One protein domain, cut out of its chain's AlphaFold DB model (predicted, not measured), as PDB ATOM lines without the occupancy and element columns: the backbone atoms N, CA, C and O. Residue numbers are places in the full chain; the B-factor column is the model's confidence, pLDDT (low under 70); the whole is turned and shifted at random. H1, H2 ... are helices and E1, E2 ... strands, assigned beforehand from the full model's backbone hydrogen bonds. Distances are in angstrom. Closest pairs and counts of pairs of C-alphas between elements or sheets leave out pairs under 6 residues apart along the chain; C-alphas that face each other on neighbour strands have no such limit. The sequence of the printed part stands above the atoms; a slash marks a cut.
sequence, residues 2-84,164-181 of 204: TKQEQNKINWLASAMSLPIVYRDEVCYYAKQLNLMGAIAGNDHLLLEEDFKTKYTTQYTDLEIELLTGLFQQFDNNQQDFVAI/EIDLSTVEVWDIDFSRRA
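What this domain is: This is residues 2 to 84 and 164 to 181 of the 204 residues of an uncharacterized protein of Mucilaginibacter sp. SG538B (UniProt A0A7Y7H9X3). A twisted four-stranded sheet lies in the middle, with the long helix H1 packed slantwise over one face, while the second long helix, H4, only grazes the sheet with its residues 67 to 74. At the end of the longest axis away from the start of H1, the short H2, H3 and E3 make a small arm, and its residues 48 to 53 stand free. The printed part has 101 residues, with four named helices and five named strands in the order H1 E1 E2 H2 H3 E3 H4 E4 E5; the sheet runs E4 E1 E2 E5 and is mixed, and the class is mixed, helices and strands. By its radius of gyration of the C-alphas, 14.2 A, the whole is compact, yet its outline is elongated, spanning 44 by 28 by 27 A.

Where its parts are: H1, residues 3 to 17, begins at C-alpha 3 (211.860, 253.464, 187.489) and is 21.0 A long. E1, residues 25 to 30, is 15.4 A long, and E2, residues 35 to 40, is 16.0 A. H2 is residues 43 to 47, H3 residues 51 to 54 and E3 residues 55 to 57. H4, residues 61 to 76, is 22.7 A long and ends at C-alpha 76 (191.763, 268.139, 163.606). E4 is residues 81 to 83; E5, residues 171 to 173, ends at C-alpha 173 (206.852, 264.530, 176.725).

How they stand to each other: H1 and the sheet make two layers, a helix on one face of a sheet. H1 has a height over the sheet of 10.0 A, lies over E2 and E5, and stands at 37 degrees to E2 on the local plane, slantwise to the strands. Its closest C-alphas to E5 are Lys 8 and Val 172, 6.8 A. E1 and E2 form an antiparallel hairpin, with N 28 and O 37 2.8 A apart, within hydrogen-bond range. E5, an edge strand, is parallel to E2, with N 36 and O 171 at 2.8 A. E4, the other edge strand, is antiparallel to E1, with N 29 and O 82 at 2.8 A. H4 touches H2 with residues 64 to 71 alone, the closest C-alphas being Leu 47 and Thr 68, 6.6 A. H2 and H3 are close but not clearly touching, with C-alphas of Leu 45 and Phe 51 closest, 6.6 A. H3 and E3 meet only through their link, and E3 pairs with no named strand. Every O i to N i+4 pair is within range in H1 and H4; H2 has 0 of 1 but 2 of 2 O i to N i+3 pairs, and H3 is too short for an i+4 pair.

The domain as a whole: The two C-alphas farthest apart, those of Thr 2 and Thr 53, are 44.9 A apart. Residues 85 to 163 are not printed, and C-alphas 84 and 164 are 13.3 A apart across the cut. Of the links printed whole, H1 to E1 is short and the others are tight. The mean pLDDT of the printed part is 86.9; residues 176 to 179 are under 70.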
ATOM      1  N   THR A   2     208.708 249.688 187.254       92.19
ATOM      2  CA  THR A   2     210.028 250.142 186.809       92.19
ATOM      3  C   THR A   2     210.266 251.593 187.240       92.19
ATOM      4  O   THR A   2     209.329 252.323 187.565       92.19
ATOM      5  N   LYS A   3     211.526 252.053 187.217       91.62
ATOM      6  CA  LYS A   3     211.860 253.464 187.489       91.62
ATOM      7  C   LYS A   3     211.155 254.418 186.516       91.62
ATOM      8  O   LYS A   3     210.745 255.504 186.907       91.62
ATOM      9  N   GLN A   4     211.003 254.007 185.259       90.44
ATOM     10  CA  GLN A   4     210.333 254.804 184.236       90.44
ATOM     11  C   GLN A   4     208.834 254.937 184.531       90.44
ATOM     12  O   GLN A   4     208.307 256.043 184.491       90.44
ATOM     13  N   GLU A   5     208.162 253.844 184.897       93.44
ATOM     14  CA  GLU A   5     206.757 253.880 185.325       93.44
ATOM     15  C   GLU A   5     206.569 254.764 186.564       93.44
ATOM     16  O   GLU A   5     205.650 255.578 186.601       93.44
ATOM     17  N   GLN A   6     207.482 254.684 187.540       93.50
ATOM     18  CA  GLN A   6     207.441 255.549 188.721       93.50
ATOM     19  C   GLN A   6     207.569 257.035 188.354       93.50
ATOM     20  O   GLN A   6     206.854 257.866 188.906       93.50
ATOM     21  N   ASN A   7     208.440 257.382 187.404       92.44
ATOM     22  CA  ASN A   7     208.561 258.764 186.936       92.44
ATOM     23  C   ASN A   7     207.265 259.260 186.277       92.44
ATOM     24  O   ASN A   7     206.872 260.399 186.507       92.44
ATOM     25  N   LYS A   8     206.573 258.406 185.511       95.06
ATOM     26  CA  LYS A   8     205.277 258.736 184.889       95.06
ATOM     27  C   LYS A   8     204.183 258.943 185.941       95.06
ATOM     28  O   LYS A   8     203.409 259.890 185.838       95.06
ATOM     29  N   ILE A   9     204.162 258.114 186.988       95.69
ATOM     30  CA  ILE A   9     203.282 258.304 188.150       95.69
ATOM     31  C   ILE A   9     203.572 259.634 188.848       95.69
ATOM     32  O   ILE A   9     202.641 260.378 189.137       95.69
ATOM     33  N   ASN A  10     204.844 259.951 189.095       93.25
ATOM     34  CA  ASN A  10     205.224 261.206 189.744       93.25
ATOM     35  C   ASN A  10     204.812 262.415 188.896       93.25
ATOM     36  O   ASN A  10     204.289 263.388 189.429       93.25
ATOM     37  N   TRP A  11     204.997 262.334 187.576       94.19
ATOM     38  CA  TRP A  11     204.564 263.377 186.651       94.19
ATOM     39  C   TRP A  11     203.040 263.577 186.692       94.19
ATOM     40  O   TRP A  11     202.573 264.703 186.849       94.19
ATOM     41  N   LEU A  12     202.260 262.489 186.667       95.88
ATOM     42  CA  LEU A  12     200.803 262.551 186.827       95.88
ATOM     43  C   LEU A  12     200.400 263.129 188.188       95.88
ATOM     44  O   LEU A  12     199.492 263.953 188.251       95.88
ATOM     45  N   ALA A  13     201.078 262.743 189.270       94.50
ATOM     46  CA  ALA A  13     200.805 263.280 190.599       94.50
ATOM     47  C   ALA A  13     201.004 264.803 190.638       94.50
ATOM     48  O   ALA A  13     200.142 265.516 191.156       94.50
ATOM     49  N   SER A  14     202.084 265.305 190.033       91.19
ATOM     50  CA  SER A  14     202.332 266.742 189.884       91.19
ATOM     51  C   SER A  14     201.241 267.421 189.054       91.19
ATOM     52  O   SER A  14     200.636 268.383 189.526       91.19
ATOM     53  N   ALA A  15     200.923 266.880 187.872       92.31
ATOM     54  CA  ALA A  15     199.900 267.424 186.975       92.31
ATOM     55  C   ALA A  15     198.517 267.522 187.646       92.31
ATOM     56  O   ALA A  15     197.840 268.547 187.556       92.31
ATOM     57  N   MET A  16     198.110 266.476 188.371       94.25
ATOM     58  CA  MET A  16     196.824 266.429 189.073       94.25
ATOM     59  C   MET A  16     196.776 267.342 190.314       94.25
ATOM     60  O   MET A  16     195.688 267.742 190.734       94.25
ATOM     61  N   SER A  17     197.931 267.683 190.899       91.62
ATOM     62  CA  SER A  17     198.027 268.507 192.117       91.62
ATOM     63  C   SER A  17     198.034 270.016 191.849       91.62
ATOM     64  O   SER A  17     197.818 270.804 192.777       91.62
ATOM     65  N   LEU A  18     198.241 270.442 190.597       89.44
ATOM     66  CA  LEU A  18     198.193 271.856 190.207       89.44
ATOM     67  C   LEU A  18     196.856 272.499 190.615       89.44
ATOM     68  O   LEU A  18     195.819 271.848 190.470       89.44
ATOM     69  N   PRO A  19     196.830 273.753 191.113       88.12
ATOM     70  CA  PRO A  19     195.591 274.469 191.430       88.12
ATOM     71  C   PRO A  19     194.579 274.458 190.283       88.12
ATOM     72  O   PRO A  19     194.954 274.463 189.110       88.12
ATOM     73  N   ILE A  20     193.282 274.474 190.588       84.88
ATOM     74  CA  ILE A  20     192.243 274.444 189.543       84.88
ATOM     75  C   ILE A  20     192.295 275.720 188.703       84.88
ATOM     76  O   ILE A  20     192.153 275.660 187.484       84.88
ATOM     77  N   VAL A  21     192.564 276.865 189.333       82.12
ATOM     78  CA  VAL A  21     192.634 278.157 188.633       82.12
ATOM     79  C   VAL A  21     193.924 278.320 187.823       82.12
ATOM     80  O   VAL A  21     194.002 279.228 187.001       82.12
ATOM     81  N   TYR A  22     194.920 277.439 187.974       78.56
ATOM     82  CA  TYR A  22     196.163 277.525 187.206       78.56
ATOM     83  C   TYR A  22     195.882 277.404 185.699       78.56
ATOM     84  O   TYR A  22     195.520 276.340 185.209       78.56
ATOM     85  N   ARG A  23     195.979 278.492 184.940       73.94
ATOM     86  CA  ARG A  23     195.620 278.508 183.506       73.94
ATOM     87  C   ARG A  23     196.823 278.475 182.581       73.94
ATOM     88  O   ARG A  23     196.650 278.295 181.381       73.94
ATOM     89  N   ASP A  24     198.016 278.601 183.145       78.25
ATOM     90  CA  ASP A  24     199.244 278.711 182.369       78.25
ATOM     91  C   ASP A  24     199.655 277.382 181.739       78.25
ATOM     92  O   ASP A  24     200.541 277.375 180.895       78.25
ATOM     93  N   GLU A  25     199.023 276.266 182.110       82.25
ATOM     94  CA  GLU A  25     199.323 274.956 181.547       82.25
ATOM     95  C   GLU A  25     198.117 274.014 181.572       82.25
ATOM     96  O   GLU A  25     197.388 273.928 182.565       82.25
ATOM     97  N   VAL A  26     197.937 273.244 180.499       85.75
ATOM     98  CA  VAL A  26     196.965 272.149 180.423       85.75
ATOM     99  C   VAL A  26     197.705 270.842 180.172       85.75
ATOM    100  O   VAL A  26     198.314 270.658 179.119       85.75
ATOM    101  N   CYS A  27     197.625 269.918 181.129       91.75
ATOM    102  CA  CYS A  27     198.167 268.569 180.997       91.75
ATOM    103  C   CYS A  27     197.154 267.655 180.293       91.75
ATOM    104  O   CYS A  27     195.953 267.691 180.587       91.75
ATOM    105  N   TYR A  28     197.629 266.814 179.381       92.62
ATOM    106  CA  TYR A  28     196.788 265.967 178.543       92.62
ATOM    107  C   TYR A  28     197.401 264.584 178.297       92.62
ATOM    108  O   TYR A  28     198.599 264.366 178.477       92.62
ATOM    109  N   TYR A  29     196.558 263.666 177.834       95.25
ATOM    110  CA  TYR A  29     196.922 262.414 177.183       95.25
ATOM    111  C   TYR A  29     196.378 262.410 175.748       95.25
ATOM    112  O   TYR A  29     195.169 262.512 175.540       95.25
ATOM    113  N   ALA A  30     197.264 262.308 174.761       93.38
ATOM    114  CA  ALA A  30     196.934 262.167 173.347       93.38
ATOM    115  C   ALA A  30     196.912 260.682 172.965       93.38
ATOM    116  O   ALA A  30     197.960 260.045 172.825       93.38
ATOM    117  N   LYS A  31     195.707 260.139 172.760       93.00
ATOM    118  CA  LYS A  31     195.469 258.707 172.510       93.00
ATOM    119  C   LYS A  31     196.213 258.185 171.287       93.00
ATOM    120  O   LYS A  31     196.906 257.179 171.377       93.00
ATOM    121  N   GLN A  32     196.096 258.877 170.149       90.38
ATOM    122  CA  GLN A  32     196.687 258.419 168.883       90.38
ATOM    123  C   GLN A  32     198.218 258.353 168.928       90.38
ATOM    124  O   GLN A  32     198.821 257.529 168.247       90.38
ATOM    125  N   LEU A  33     198.835 259.219 169.733       90.75
ATOM    126  CA  LEU A  33     200.286 259.301 169.883       90.75
ATOM    127  C   LEU A  33     200.806 258.461 171.051       90.75
ATOM    128  O   LEU A  33     202.016 258.339 171.214       90.75
ATOM    129  N   ASN A  34     199.902 257.913 171.868       93.75
ATOM    130  CA  ASN A  34     200.212 257.303 173.152       93.75
ATOM    131  C   ASN A  34     201.157 258.180 173.996       93.75
ATOM    132  O   ASN A  34     202.192 257.725 174.488       93.75
ATOM    133  N   LEU A  35     200.806 259.462 174.117       93.50
ATOM    134  CA  LEU A  35     201.675 260.501 174.662       93.50
ATOM    135  C   LEU A  35     200.960 261.282 175.759       93.50
ATOM    136  O   LEU A  35     199.866 261.795 175.541       93.50
ATOM    137  N   MET A  36     201.588 261.418 176.918       94.62
ATOM    138  CA  MET A  36     201.211 262.400 177.929       94.62
ATOM    139  C   MET A  36     202.111 263.619 177.808       94.62
ATOM    140  O   MET A  36     203.309 263.490 177.558       94.62
ATOM    141  N   GLY A  37     201.543 264.795 178.013       91.19
ATOM    142  CA  GLY A  37     202.316 266.023 177.995       91.19
ATOM    143  C   GLY A  37     201.514 267.201 178.491       91.19
ATOM    144  O   GLY A  37     200.431 267.050 179.063       91.19
ATOM    145  N   ALA A  38     202.058 268.386 178.273       88.44
ATOM    146  CA  ALA A  38     201.418 269.608 178.693       88.44
ATOM    147  C   ALA A  38     201.634 270.730 177.680       88.44
ATOM    148  O   ALA A  38     202.662 270.783 177.010       88.44
ATOM    149  N   ILE A  39     200.624 271.584 177.547       83.06
ATOM    150  CA  ILE A  39     200.635 272.754 176.666       83.06
ATOM    151  C   ILE A  39     200.569 273.983 177.554       83.06
ATOM    152  O   ILE A  39     199.634 274.103 178.353       83.06
ATOM    153  N   ALA A  40     201.531 274.893 177.419       83.44
ATOM    154  CA  ALA A  40     201.480 276.157 178.128       83.44
ATOM    155  C   ALA A  40     200.455 277.102 177.488       83.44
ATOM    156  O   ALA A  40     200.242 277.108 176.273       83.44
ATOM    157  N   GLY A  41     199.841 277.958 178.303       76.50
ATOM    158  CA  GLY A  41     198.806 278.895 177.880       76.50
ATOM    159  C   GLY A  41     199.265 279.827 176.760       76.50
ATOM    160  O   GLY A  41     198.449 280.201 175.928       76.50
ATOM    161  N   ASN A  42     200.562 280.135 176.676       80.06
ATOM    162  CA  ASN A  42     201.139 280.993 175.636       80.06
ATOM    163  C   ASN A  42     201.622 280.227 174.394       80.06
ATOM    164  O   ASN A  42     201.927 280.860 173.387       80.06
ATOM    165  N   ASP A  43     201.658 278.891 174.413       83.62
ATOM    166  CA  ASP A  43     202.192 278.102 173.290       83.62
ATOM    167  C   ASP A  43     201.347 278.245 172.024       83.62
ATOM    168  O   ASP A  43     201.840 278.061 170.915       83.62
ATOM    169  N   HIS A  44     200.086 278.655 172.163       78.94
ATOM    170  CA  HIS A  44     199.235 278.954 171.020       78.94
ATOM    171  C   HIS A  44     199.760 280.097 170.140       78.94
ATOM    172  O   HIS A  44     199.376 280.186 168.974       78.94
ATOM    173  N   LEU A  45     200.620 280.971 170.677       85.06
ATOM    174  CA  LEU A  45     201.241 282.054 169.911       85.06
ATOM    175  C   LEU A  45     202.148 281.508 168.799       85.06
ATOM    176  O   LEU A  45     202.322 282.175 167.784       85.06
ATOM    177  N   LEU A  46     202.657 280.276 168.936       85.25
ATOM    178  CA  LEU A  46     203.441 279.591 167.898       85.25
ATOM    179  C   LEU A  46     202.665 279.400 166.587       85.25
ATOM    180  O   LEU A  46     203.275 279.218 165.536       85.25
ATOM    181  N   LEU A  47     201.331 279.445 166.644       82.75
ATOM    182  CA  LEU A  47     200.452 279.293 165.487       82.75
ATOM    183  C   LEU A  47     200.173 280.619 164.765       82.75
ATOM    184  O   LEU A  47     199.495 280.610 163.736       82.75
ATOM    185  N   GLU A  48     200.644 281.759 165.283       85.69
ATOM    186  CA  GLU A  48     200.477 283.045 164.602       85.69
ATOM    187  C   GLU A  48     201.338 283.107 163.330       85.69
ATOM    188  O   GLU A  48     202.527 282.790 163.347       85.69
ATOM    189  N   GLU A  49     200.753 283.567 162.217       82.12
ATOM    190  CA  GLU A  49     201.455 283.682 160.926       82.12
ATOM    191  C   GLU A  49     202.726 284.542 161.023       82.12
ATOM    192  O   GLU A  49     203.722 284.287 160.345       82.12
ATOM    193  N   ASP A  50     202.706 285.550 161.892       84.19
ATOM    194  CA  ASP A  50     203.792 286.493 162.126       84.19
ATOM    195  C   ASP A  50     204.564 286.209 163.427       84.19
ATOM    196  O   ASP A  50     205.318 287.072 163.894       84.19
ATOM    197  N   PHE A  51     204.460 284.985 163.968       85.62
ATOM    198  CA  PHE A  51     205.113 284.582 165.218       85.62
ATOM    199  C   PHE A  51     206.603 284.949 165.241       85.62
ATOM    200  O   PHE A  51     207.066 285.670 166.124       85.62
ATOM    201  N   LYS A  52     207.348 284.524 164.208       83.56
ATOM    202  CA  LYS A  52     208.803 284.755 164.093       83.56
ATOM    203  C   LYS A  52     209.179 286.232 164.034       83.56
ATOM    204  O   LYS A  52     210.318 286.587 164.322       83.56
ATOM    205  N   THR A  53     208.253 287.078 163.592       84.56
ATOM    206  CA  THR A  53     208.481 288.518 163.525       84.56
ATOM    207  C   THR A  53     208.042 289.229 164.791       84.56
ATOM    208  O   THR A  53     208.672 290.226 165.107       84.56
ATOM    209  N   LYS A  54     207.028 288.748 165.517       83.50
ATOM    210  CA  LYS A  54     206.472 289.411 166.707       83.50
ATOM    211  C   LYS A  54     207.083 288.971 168.032       83.50
ATOM    212  O   LYS A  54     207.099 289.769 168.966       83.50
ATOM    213  N   TYR A  55     207.567 287.739 168.127       85.62
ATOM    214  CA  TYR A  55     207.957 287.138 169.399       85.62
ATOM    215  C   TYR A  55     209.385 286.597 169.357       85.62
ATOM    216  O   TYR A  55     209.913 286.213 168.314       85.62
ATOM    217  N   THR A  56     210.005 286.535 170.530       85.88
ATOM    218  CA  THR A  56     211.196 285.718 170.785       85.88
ATOM    219  C   THR A  56     210.817 284.559 171.691       85.88
ATOM    220  O   THR A  56     209.932 284.696 172.535       85.88
ATOM    221  N   THR A  57     211.468 283.411 171.522       88.12
ATOM    222  CA  THR A  57     211.219 282.232 172.353       88.12
ATOM    223  C   THR A  57     212.511 281.511 172.697       88.12
ATOM    224  O   THR A  57     213.511 281.642 171.992       88.12
ATOM    225  N   GLN A  58     212.485 280.773 173.804       87.62
ATOM    226  CA  GLN A  58     213.563 279.875 174.214       87.62
ATOM    227  C   GLN A  58     213.379 278.440 173.694       87.62
ATOM    228  O   GLN A  58     214.260 277.602 173.909       87.62
ATOM    229  N   TYR A  59     212.274 278.158 172.997       87.75
ATOM    230  CA  TYR A  59     212.088 276.890 172.306       87.75
ATOM    231  C   TYR A  59     213.124 276.707 171.196       87.75
ATOM    232  O   TYR A  59     213.465 277.635 170.461       87.75
ATOM    233  N   THR A  60     213.607 275.478 171.058       88.00
ATOM    234  CA  THR A  60     214.380 275.058 169.885       88.00
ATOM    235  C   THR A  60     213.470 274.929 168.663       88.00
ATOM    236  O   THR A  60     212.273 274.683 168.802       88.00
ATOM    237  N   ASP A  61     214.032 275.020 167.454       87.19
ATOM    238  CA  ASP A  61     213.260 274.830 166.213       87.19
ATOM    239  C   ASP A  61     212.504 273.487 166.197       87.19
ATOM    240  O   ASP A  61     211.364 273.424 165.741       87.19
ATOM    241  N   LEU A  62     213.106 272.434 166.763       87.00
ATOM    242  CA  LEU A  62     212.480 271.118 166.902       87.00
ATOM    243  C   LEU A  62     211.265 271.153 167.842       87.00
ATOM    244  O   LEU A  62     210.233 270.566 167.535       87.00
ATOM    245  N   GLU A  63     211.368 271.833 168.984       87.25
ATOM    246  CA  GLU A  63     210.248 271.975 169.926       87.25
ATOM    247  C   GLU A  63     209.106 272.793 169.322       87.25
ATOM    248  O   GLU A  63     207.945 272.424 169.489       87.25
ATOM    249  N   ILE A  64     209.427 273.845 168.563       88.38
ATOM    250  CA  ILE A  64     208.431 274.640 167.832       88.38
ATOM    251  C   ILE A  64     207.701 273.768 166.804       88.38
ATOM    252  O   ILE A  64     206.471 273.806 166.740       88.38
ATOM    253  N   GLU A  65     208.430 272.975 166.013       87.06
ATOM    254  CA  GLU A  65     207.841 272.069 165.020       87.06
ATOM    255  C   GLU A  65     206.925 271.029 165.681       87.06
ATOM    256  O   GLU A  65     205.788 270.839 165.244       87.06
ATOM    257  N   LEU A  66     207.380 270.416 166.779       85.62
ATOM    258  CA  LEU A  66     206.604 269.435 167.539       85.62
ATOM    259  C   LEU A  66     205.327 270.039 168.134       85.62
ATOM    260  O   LEU A  66     204.248 269.478 167.942       85.62
ATOM    261  N   LEU A  67     205.425 271.188 168.817       87.25
ATOM    262  CA  LEU A  67     204.267 271.882 169.391       87.25
ATOM    263  C   LEU A  67     203.265 272.270 168.304       87.25
ATOM    264  O   LEU A  67     202.072 271.997 168.436       87.25
ATOM    265  N   THR A  68     203.745 272.844 167.200       87.06
ATOM    266  CA  THR A  68     202.896 273.227 166.062       87.06
ATOM    267  C   THR A  68     202.170 272.010 165.486       87.06
ATOM    268  O   THR A  68     200.963 272.069 165.244       87.06
ATOM    269  N   GLY A  69     202.874 270.887 165.311       86.06
ATOM    270  CA  GLY A  69     202.278 269.636 164.845       86.06
ATOM    271  C   GLY A  69     201.220 269.085 165.805       86.06
ATOM    272  O   GLY A  69     200.153 268.653 165.363       86.06
ATOM    273  N   LEU A  70     201.467 269.147 167.114       85.62
ATOM    274  CA  LEU A  70     200.507 268.721 168.138       85.62
ATOM    275  C   LEU A  70     199.245 269.581 168.145       85.62
ATOM    276  O   LEU A  70     198.146 269.033 168.193       85.62
ATOM    277  N   PHE A  71     199.379 270.903 168.032       84.81
ATOM    278  CA  PHE A  71     198.231 271.802 167.917       84.81
ATOM    279  C   PHE A  71     197.403 271.529 166.663       84.81
ATOM    280  O   PHE A  71     196.179 271.460 166.737       84.81
ATOM    281  N   GLN A  72     198.051 271.305 165.519       83.81
ATOM    282  CA  GLN A  72     197.341 270.941 164.293       83.81
ATOM    283  C   GLN A  72     196.590 269.612 164.445       83.81
ATOM    284  O   GLN A  72     195.464 269.478 163.966       83.81
ATOM    285  N   GLN A  73     197.178 268.617 165.116       82.75
ATOM    286  CA  GLN A  73     196.473 267.367 165.412       82.75
ATOM    287  C   GLN A  73     195.305 267.576 166.375       82.75
ATOM    288  O   GLN A  73     194.237 267.006 166.151       82.75
ATOM    289  N   PHE A  74     195.487 268.407 167.402       81.88
ATOM    290  CA  PHE A  74     194.422 268.783 168.322       81.88
ATOM    291  C   PHE A  74     193.247 269.404 167.564       81.88
ATOM    292  O   PHE A  74     192.120 268.930 167.694       81.88
ATOM    293  N   ASP A  75     193.502 270.402 166.719       81.00
ATOM    294  CA  ASP A  75     192.461 271.086 165.944       81.00
ATOM    295  C   ASP A  75     191.696 270.142 165.015       81.00
ATOM    296  O   ASP A  75     190.486 270.291 164.835       81.00
ATOM    297  N   ASN A  76     192.380 269.136 164.471       83.56
ATOM    298  CA  ASN A  76     191.763 268.139 163.606       83.56
ATOM    299  C   ASN A  76     190.984 267.061 164.382       83.56
ATOM    300  O   ASN A  76     189.963 266.593 163.882       83.56
ATOM    301  N   ASN A  77     191.437 266.662 165.579       84.81
ATOM    302  CA  ASN A  77     190.914 265.508 166.328       84.81
ATOM    303  C   ASN A  77     190.868 265.748 167.851       84.81
ATOM    304  O   ASN A  77     191.425 264.984 168.640       84.81
ATOM    305  N   GLN A  78     190.143 266.779 168.288       82.06
ATOM    306  CA  GLN A  78     190.064 267.168 169.707       82.06
ATOM    307  C   GLN A  78     189.673 266.021 170.657       82.06
ATOM    308  O   GLN A  78     190.158 265.946 171.779       82.06
ATOM    309  N   GLN A  79     188.821 265.095 170.205       86.12
ATOM    310  CA  GLN A  79     188.345 263.949 170.995       86.12
ATOM    311  C   GLN A  79     189.447 262.949 171.405       86.12
ATOM    312  O   GLN A  79     189.250 262.143 172.324       86.12
ATOM    313  N   ASP A  80     190.593 262.989 170.724       88.94
ATOM    314  CA  ASP A  80     191.736 262.123 171.015       88.94
ATOM    315  C   ASP A  80     192.655 262.701 172.090       88.94
ATOM    316  O   ASP A  80     193.538 261.998 172.583       88.94
ATOM    317  N   PHE A  81     192.406 263.945 172.499       91.38
ATOM    318  CA  PHE A  81     193.089 264.604 173.596       91.38
ATOM    319  C   PHE A  81     192.212 264.560 174.841       91.38
ATOM    320  O   PHE A  81     191.126 265.135 174.913       91.38
ATOM    321  N   VAL A  82     192.706 263.862 175.851       93.62
ATOM    322  CA  VAL A  82     192.059 263.721 177.147       93.62
ATOM    323  C   VAL A  82     192.759 264.637 178.132       93.62
ATOM    324  O   VAL A  82     193.951 264.484 178.374       93.62
ATOM    325  N   ALA A  83     192.021 265.561 178.740       92.44
ATOM    326  CA  ALA A  83     192.561 266.369 179.824       92.44
ATOM    327  C   ALA A  83     192.880 265.486 181.042       92.44
ATOM    328  O   ALA A  83     192.046 264.685 181.477       92.44
ATOM    329  N   ILE A  84     194.070 265.660 181.611       94.75
ATOM    330  CA  ILE A  84     194.419 265.037 182.887       94.75
ATOM    331  C   ILE A  84     193.673 265.803 183.989       94.75
ATOM    332  O   ILE A  84     193.821 267.024 184.090       94.75
ATOM    333  N   GLU A 164     192.354 253.541 179.555       96.31
ATOM    334  CA  GLU A 164     193.128 252.372 179.116       96.31
ATOM    335  C   GLU A 164     194.619 252.679 178.859       96.31
ATOM    336  O   GLU A 164     195.241 252.148 177.941       96.31
ATOM    337  N   ILE A 165     195.206 253.550 179.684       96.75
ATOM    338  CA  ILE A 165     196.591 254.006 179.535       96.75
ATOM    339  C   ILE A 165     197.544 252.974 180.139       96.75
ATOM    340  O   ILE A 165     197.537 252.724 181.347       96.75
ATOM    341  N   ASP A 166     198.427 252.432 179.304       96.38
ATOM    342  CA  ASP A 166     199.497 251.534 179.728       96.38
ATOM    343  C   ASP A 166     200.790 252.313 180.012       96.38
ATOM    344  O   ASP A 166     201.469 252.802 179.106       96.38
ATOM    345  N   LEU A 167     201.168 252.387 181.292       96.25
ATOM    346  CA  LEU A 167     202.386 253.069 181.739       96.25
ATOM    347  C   LEU A 167     203.678 252.486 181.155       96.25
ATOM    348  O   LEU A 167     204.697 253.186 181.125       96.25
ATOM    349  N   SER A 168     203.667 251.235 180.698       95.50
ATOM    350  CA  SER A 168     204.845 250.606 180.104       95.50
ATOM    351  C   SER A 168     205.134 251.121 178.689       95.50
ATOM    352  O   SER A 168     206.291 251.113 178.273       95.50
ATOM    353  N   THR A 169     204.119 251.643 177.989       95.69
ATOM    354  CA  THR A 169     204.227 252.077 176.585       95.69
ATOM    355  C   THR A 169     203.956 253.561 176.368       95.69
ATOM    356  O   THR A 169     204.467 254.117 175.401       95.69
ATOM    357  N   VAL A 170     203.170 254.208 177.233       96.00
ATOM    358  CA  VAL A 170     202.860 255.640 177.106       96.00
ATOM    359  C   VAL A 170     204.117 256.473 177.299       96.00
ATOM    360  O   VAL A 170     204.846 256.275 178.271       96.00
ATOM    361  N   GLU A 171     204.385 257.419 176.417       94.44
ATOM    362  CA  GLU A 171     205.510 258.334 176.592       94.44
ATOM    363  C   GLU A 171     205.086 259.568 177.386       94.44
ATOM    364  O   GLU A 171     203.924 259.971 177.364       94.44
ATOM    365  N   VAL A 172     206.028 260.166 178.114       91.81
ATOM    366  CA  VAL A 172     205.839 261.491 178.718       91.81
ATOM    367  C   VAL A 172     206.748 262.445 177.978       91.81
ATOM    368  O   VAL A 172     207.968 262.284 177.998       91.81
ATOM    369  N   TRP A 173     206.141 263.431 177.338       85.75
ATOM    370  CA  TRP A 173     206.852 264.530 176.725       85.75
ATOM    371  C   TRP A 173     206.562 265.805 177.491       85.75
ATOM    372  O   TRP A 173     205.422 266.248 177.616       85.75
ATOM    373  N   ASP A 174     207.634 266.373 178.018       73.25
ATOM    374  CA  ASP A 174     207.602 267.580 178.812       73.25
ATOM    375  C   ASP A 174     208.726 268.487 178.315       73.25
ATOM    376  O   ASP A 174     209.876 268.050 178.171       73.25
ATOM    377  N   ILE A 175     208.391 269.735 177.997       72.12
ATOM    378  CA  ILE A 175     209.393 270.734 177.654       72.12
ATOM    379  C   ILE A 175     209.868 271.363 178.953       72.12
ATOM    380  O   ILE A 175     209.059 271.813 179.761       72.12
ATOM    381  N   ASP A 176     211.185 271.429 179.130       68.38
ATOM    382  CA  ASP A 176     211.808 272.094 180.273       68.38
ATOM    383  C   ASP A 176     211.165 273.468 180.511       68.38
ATOM    384  O   ASP A 176     211.206 274.336 179.635       68.38
ATOM    385  N   PHE A 177     210.578 273.655 181.696       63.56
ATOM    386  CA  PHE A 177     209.887 274.883 182.087       63.56
ATOM    387  C   PHE A 177     210.726 276.139 181.857       63.56
ATOM    388  O   PHE A 177     210.180 277.172 181.470       63.56
ATOM    389  N   SER A 178     212.051 276.055 182.030       65.19
ATOM    390  CA  SER A 178     212.948 277.190 181.792       65.19
ATOM    391  C   SER A 178     212.904 277.692 180.345       65.19
ATOM    392  O   SER A 178     213.127 278.876 180.113       65.19
ATOM    393  N   ARG A 179     212.547 276.823 179.389       69.94
ATOM    394  CA  ARG A 179     212.531 277.099 177.947       69.94
ATOM    395  C   ARG A 179     211.150 277.456 177.395       69.94
ATOM    396  O   ARG A 179     211.038 277.779 176.217       69.94
ATOM    397  N   ARG A 180     210.112 277.492 178.237       73.12
ATOM    398  CA  ARG A 180     208.726 277.802 177.835       73.12
ATOM    399  C   ARG A 180     208.400 279.297 177.736       73.12
ATOM    400  O   ARG A 180     207.240 279.704 177.746       73.12
ATOM    401  N   ALA A 181     209.423 280.145 177.667       75.38
ATOM    402  CA  ALA A 181     209.242 281.585 177.566       75.38
ATOM    403  C   ALA A 181     208.988 282.004 176.111       75.38
ATOM    404  O   ALA A 181     209.794 281.716 175.222       75.38
TER     405      ALA A 181